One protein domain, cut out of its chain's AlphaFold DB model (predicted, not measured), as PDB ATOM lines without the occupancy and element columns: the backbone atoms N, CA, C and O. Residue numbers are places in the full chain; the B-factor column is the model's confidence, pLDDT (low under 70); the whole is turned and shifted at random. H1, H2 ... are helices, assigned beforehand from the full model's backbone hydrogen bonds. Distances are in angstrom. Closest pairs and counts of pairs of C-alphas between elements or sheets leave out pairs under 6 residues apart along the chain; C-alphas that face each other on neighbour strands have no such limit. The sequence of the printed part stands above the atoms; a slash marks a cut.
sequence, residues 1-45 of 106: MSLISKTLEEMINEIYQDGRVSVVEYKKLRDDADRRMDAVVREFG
ATOM      1  N   MET A   1     166.118 134.075 124.763       53.69
ATOM      2  CA  MET A   1     165.126 133.794 125.823       53.69
ATOM      3  C   MET A   1     163.792 134.359 125.369       53.69
ATOM      4  O   MET A   1     163.791 135.459 124.830       53.69
ATOM      5  N   SER A   2     162.708 133.593 125.502       70.69
ATOM      6  CA  SER A   2     161.350 134.087 125.232       70.69
ATOM      7  C   SER A   2     161.005 135.167 126.262       70.69
ATOM      8  O   SER A   2     161.339 135.013 127.435       70.69
ATOM      9  N   LEU A   3     160.394 136.272 125.825       81.31
ATOM     10  CA  LEU A   3     159.970 137.379 126.702       81.31
ATOM     11  C   LEU A   3     158.657 137.070 127.439       81.31
ATOM     12  O   LEU A   3     158.189 137.868 128.243       81.31
ATOM     13  N   ILE A   4     158.062 135.913 127.150       87.88
ATOM     14  CA  ILE A   4     156.811 135.440 127.726       87.88
ATOM     15  C   ILE A   4     156.989 134.032 128.298       87.88
ATOM     16  O   ILE A   4     157.900 133.292 127.934       87.88
ATOM     17  N   SER A   5     156.098 133.649 129.212       90.38
ATOM     18  CA  SER A   5     156.068 132.288 129.754       90.38
ATOM     19  C   SER A   5     155.724 131.264 128.671       90.38
ATOM     20  O   SER A   5     154.851 131.538 127.846       90.38
ATOM     21  N   LYS A   6     156.269 130.048 128.783       89.50
ATOM     22  CA  LYS A   6     155.960 128.913 127.895       89.50
ATOM     23  C   LYS A   6     154.453 128.677 127.707       89.50
ATOM     24  O   LYS A   6     154.006 128.469 126.591       89.50
ATOM     25  N   THR A   7     153.661 128.813 128.771       92.19
ATOM     26  CA  THR A   7     152.198 128.633 128.710       92.19
ATOM     27  C   THR A   7     151.475 129.710 127.899       92.19
ATOM     28  O   THR A   7     150.444 129.432 127.297       92.19
ATOM     29  N   LEU A   8     151.994 130.945 127.874       93.19
ATOM     30  CA  LEU A   8     151.438 132.016 127.037       93.19
ATOM     31  C   LEU A   8     151.815 131.798 125.573       93.19
ATOM     32  O   LEU A   8     150.996 132.003 124.688       93.19
ATOM     33  N   GLU A   9     153.050 131.363 125.332       93.50
ATOM     34  CA  GLU A   9     153.547 131.040 123.998       93.50
ATOM     35  C   GLU A   9     152.755 129.889 123.364       93.50
ATOM     36  O   GLU A   9     152.293 130.017 122.234       93.50
ATOM     37  N   GLU A  10     152.519 128.807 124.111       94.50
ATOM     38  CA  GLU A  10     151.674 127.686 123.682       94.50
ATOM     39  C   GLU A  10     150.248 128.145 123.362       94.50
ATOM     40  O   GLU A  10     149.745 127.847 122.284       94.50
ATOM     41  N   MET A  11     149.628 128.947 124.236       94.50
ATOM     42  CA  MET A  11     148.281 129.475 124.001       94.50
ATOM     43  C   MET A  11     148.204 130.344 122.739       94.50
ATOM     44  O   MET A  11     147.260 130.216 121.967       94.50
ATOM     45  N   ILE A  12     149.181 131.228 122.519       94.25
ATOM     46  CA  ILE A  12     149.242 132.062 121.313       94.25
ATOM     47  C   ILE A  12     149.388 131.176 120.072       94.25
ATOM     48  O   ILE A  12     148.654 131.358 119.105       94.25
ATOM     49  N   ASN A  13     150.292 130.196 120.106       94.75
ATOM     50  CA  ASN A  13     150.504 129.287 118.983       94.75
ATOM     51  C   ASN A  13     149.245 128.472 118.655       94.75
ATOM     52  O   ASN A  13     148.921 128.340 117.479       94.75
ATOM     53  N   GLU A  14     148.523 127.979 119.668       94.75
ATOM     54  CA  GLU A  14     147.234 127.294 119.496       94.75
ATOM     55  C   GLU A  14     146.201 128.200 118.815       94.75
ATOM     56  O   GLU A  14     145.592 127.797 117.830       94.75
ATOM     57  N   ILE A  15     146.038 129.434 119.308       95.19
ATOM     58  CA  ILE A  15     145.048 130.392 118.792       95.19
ATOM     59  C   ILE A  15     145.296 130.729 117.322       95.19
ATOM     60  O   ILE A  15     144.346 130.896 116.571       95.19
ATOM     61  N   TYR A  16     146.555 130.863 116.906       93.94
ATOM     62  CA  TYR A  16     146.884 131.243 115.530       93.94
ATOM     63  C   TYR A  16     147.106 130.045 114.593       93.94
ATOM     64  O   TYR A  16     147.387 130.252 113.411       93.94
ATOM     65  N   GLN A  17     146.987 128.806 115.083       94.19
ATOM     66  CA  GLN A  17     147.367 127.600 114.342       94.19
ATOM     67  C   GLN A  17     146.584 127.419 113.032       94.19
ATOM     68  O   GLN A  17     147.144 126.946 112.041       94.19
ATOM     69  N   ASP A  18     145.302 127.782 113.009       92.81
ATOM     70  CA  ASP A  18     144.432 127.638 111.834       92.81
ATOM     71  C   ASP A  18     144.381 128.904 110.949       92.81
ATOM     72  O   ASP A  18     143.650 128.956 109.953       92.81
ATOM     73  N   GLY A  19     145.175 129.926 111.293       92.06
ATOM     74  CA  GLY A  19     145.232 131.212 110.599       92.06
ATOM     75  C   GLY A  19     144.014 132.111 110.831       92.06
ATOM     76  O   GLY A  19     143.855 133.115 110.130       92.06
ATOM     77  N   ARG A  20     143.135 131.772 111.777       92.06
ATOM     78  CA  ARG A  20     141.963 132.561 112.161       92.06
ATOM     79  C   ARG A  20     141.932 132.705 113.679       92.06
ATOM     80  O   ARG A  20     142.658 132.049 114.398       92.06
ATOM     81  N   VAL A  21     141.121 133.640 114.164       94.44
ATOM     82  CA  VAL A  21     140.891 133.809 115.602       94.44
ATOM     83  C   VAL A  21     139.392 133.866 115.821       94.44
ATOM     84  O   VAL A  21     138.708 134.757 115.308       94.44
ATOM     85  N   SER A  22     138.864 132.907 116.569       95.44
ATOM     86  CA  SER A  22     137.470 132.901 116.989       95.44
ATOM     87  C   SER A  22     137.241 133.821 118.190       95.44
ATOM     88  O   SER A  22     138.145 134.167 118.953       95.44
ATOM     89  N   VAL A  23     135.977 134.184 118.418       94.06
ATOM     90  CA  VAL A  23     135.580 134.963 119.601       94.06
ATOM     91  C   VAL A  23     135.905 134.217 120.901       94.06
ATOM     92  O   VAL A  23     136.209 134.853 121.907       94.06
ATOM     93  N   VAL A  24     135.835 132.882 120.898       96.81
ATOM     94  CA  VAL A  24     136.118 132.057 122.082       96.81
ATOM     95  C   VAL A  24     137.610 132.076 122.404       96.81
ATOM     96  O   VAL A  24     137.978 132.318 123.550       96.81
ATOM     97  N   GLU A  25     138.461 131.896 121.397       96.88
ATOM     98  CA  GLU A  25     139.921 131.977 121.530       96.88
ATOM     99  C   GLU A  25     140.376 133.356 121.994       96.88
ATOM    100  O   GLU A  25     141.158 133.473 122.938       96.88
ATOM    101  N   TYR A  26     139.819 134.407 121.394       95.00
ATOM    102  CA  TYR A  26     140.103 135.774 121.803       95.00
ATOM    103  C   TYR A  26     139.707 136.034 123.266       95.00
ATOM    104  O   TYR A  26     140.495 136.597 124.026       95.00
ATOM    105  N   LYS A  27     138.513 135.597 123.691       95.88
ATOM    106  CA  LYS A  27     138.077 135.731 125.092       95.88
ATOM    107  C   LYS A  27     139.001 134.978 126.042       95.88
ATOM    108  O   LYS A  27     139.410 135.553 127.041       95.88
ATOM    109  N   LYS A  28     139.385 133.743 125.700       96.62
ATOM    110  CA  LYS A  28     140.343 132.947 126.481       96.62
ATOM    111  C   LYS A  28     141.665 133.700 126.675       96.62
ATOM    112  O   LYS A  28     142.165 133.750 127.794       96.62
ATOM    113  N   LEU A  29     142.203 134.310 125.615       96.19
ATOM    114  CA  LEU A  29     143.440 135.093 125.692       96.19
ATOM    115  C   LEU A  29     143.288 136.344 126.563       96.19
ATOM    116  O   LEU A  29     144.157 136.627 127.383       96.19
ATOM    117  N   ARG A  30     142.188 137.085 126.398       95.44
ATOM    118  CA  ARG A  30     141.897 138.273 127.209       95.44
ATOM    119  C   ARG A  30     141.783 137.914 128.690       95.44
ATOM    120  O   ARG A  30     142.442 138.532 129.515       95.44
ATOM    121  N   ASP A  31     141.006 136.884 129.009       96.44
ATOM    122  CA  ASP A  31     140.789 136.459 130.389       96.44
ATOM    123  C   ASP A  31     142.107 135.938 131.021       96.44
ATOM    124  O   ASP A  31     142.364 136.167 132.206       96.44
ATOM    125  N   ASP A  32     143.000 135.298 130.247       96.19
ATOM    126  CA  ASP A  32     144.351 134.941 130.720       96.19
ATOM    127  C   ASP A  32     145.249 136.171 130.941       96.19
ATOM    128  O   ASP A  32     146.014 136.201 131.909       96.19
ATOM    129  N   ALA A  33     145.153 137.192 130.083       95.31
ATOM    130  CA  ALA A  33     145.877 138.450 130.250       95.31
ATOM    131  C   ALA A  33     145.438 139.188 131.526       95.31
ATOM    132  O   ALA A  33     146.294 139.600 132.315       95.31
ATOM    133  N   ASP A  34     144.131 139.265 131.784       95.31
ATOM    134  CA  ASP A  34     143.578 139.853 133.009       95.31
ATOM    135  C   ASP A  34     144.041 139.091 134.253       95.31
ATOM    136  O   ASP A  34     144.566 139.689 135.190       95.31
ATOM    137  N   ARG A  35     143.985 137.753 134.227       96.31
ATOM    138  CA  ARG A  35     144.474 136.906 135.328       96.31
ATOM    139  C   ARG A  35     145.955 137.147 135.651       96.31
ATOM    140  O   ARG A  35     146.364 137.046 136.812       96.31
ATOM    141  N   ARG A  36     146.789 137.421 134.640       95.25
ATOM    142  CA  ARG A  36     148.211 137.766 134.837       95.25
ATOM    143  C   ARG A  36     148.361 139.151 135.458       95.25
ATOM    144  O   ARG A  36     149.178 139.311 136.363       95.25
ATOM    145  N   MET A  37     147.555 140.119 135.030       95.44
ATOM    146  CA  MET A  37     147.527 141.449 135.635       95.44
ATOM    147  C   MET A  37     147.010 141.435 137.076       95.44
ATOM    148  O   MET A  37     147.557 142.152 137.909       95.44
ATOM    149  N   ASP A  38     146.068 140.561 137.426       95.50
ATOM    150  CA  ASP A  38     145.623 140.386 138.814       95.50
ATOM    151  C   ASP A  38     146.771 139.960 139.738       95.50
ATOM    152  O   ASP A  38     146.847 140.387 140.889       95.50
ATOM    153  N   ALA A  39     147.695 139.123 139.250       94.00
ATOM    154  CA  ALA A  39     148.900 138.780 140.003       94.00
ATOM    155  C   ALA A  39     149.797 140.008 140.217       94.00
ATOM    156  O   ALA A  39     150.252 140.234 141.331       94.00
ATOM    157  N   VAL A  40     149.976 140.844 139.191       93.00
ATOM    158  CA  VAL A  40     150.716 142.111 139.308       93.00
ATOM    159  C   VAL A  40     150.049 143.049 140.319       93.00
ATOM    160  O   VAL A  40     150.730 143.627 141.157       93.00
ATOM    161  N   VAL A  41     148.722 143.178 140.291       94.44
ATOM    162  CA  VAL A  41     147.972 144.017 141.239       94.44
ATOM    163  C   VAL A  41     148.123 143.523 142.674       94.44
ATOM    164  O   VAL A  41     148.256 144.342 143.583       94.44
ATOM    165  N   ARG A  42     148.122 142.201 142.893       95.50
ATOM    166  CA  ARG A  42     148.339 141.626 144.227       95.50
ATOM    167  C   ARG A  42     149.696 142.017 144.811       95.50
ATOM    168  O   ARG A  42     149.741 142.334 145.993       95.50
ATOM    169  N   GLU A  43     150.744 142.071 143.988       95.06
ATOM    170  CA  GLU A  43     152.095 142.384 144.478       95.06
ATOM    171  C   GLU A  43     152.444 143.876 144.487       95.06
ATOM    172  O   GLU A  43     153.146 144.340 145.383       95.06
ATOM    173  N   PHE A  44     151.960 144.649 143.514       93.00
ATOM    174  CA  PHE A  44     152.348 146.055 143.327       93.00
ATOM    175  C   PHE A  44     151.226 147.053 143.649       93.00
ATOM    176  O   PHE A  44     151.402 148.264 143.482       93.00
ATOM    177  N   GLY A  45     150.069 146.562 144.095       93.06
ATOM    178  CA  GLY A  45     148.895 147.373 144.391       93.06
ATOM    179  C   GLY A  45     148.230 147.973 143.147       93.06
ATOM    180  O   GLY A  45     148.503 147.607 142.002       93.06
TER     181      GLY A  45
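This is residues 1 to 45 of the 106 residues of an uncharacterized protein of Pseudomonas sp. Root329 (UniProt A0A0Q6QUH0). A long helix, H2, and a helix half as many residues long, H1, fold back on each other as a loose, lopsided helical hairpin, with H2 making the longest axis. Its far part, residues 34 to 44, sticks out past H1. The 45 printed residues hold two named helices, H1 then H2, and no named strand: all helix. The whole is loose, with a radius of gyration of the C-alphas of 12.3 A, and flat, spanning 38 by 28 by 10 A.

H2, residues 23 to 44, touches H1, residues 6 to 16, with residues 25 to 29 alone. Their closest C-alphas are those of Glu 25 and Ile 15, 6.0 A apart. They form a helical hairpin, running opposite ways at a shallow tilt of 24 degrees. In H1 and H2 every O i to N i+4 pair is within hydrogen-bond range.

H2 is 31.1 A long, from C-alpha 23 at (135.580, 134.963, 119.601) to C-alpha 44 at (152.348, 146.055, 143.327). H1 is 15.5 A long and begins at C-alpha 6, (155.960, 128.913, 127.895).

The C-alphas farthest apart, of Asp 18 and Gly 45, are 38.3 A apart. The printed part has no cut, and the link H1 to H2 is short. Residues 1 to 7 and 17 to 23 stand free. Residue 1 is under pLDDT 70.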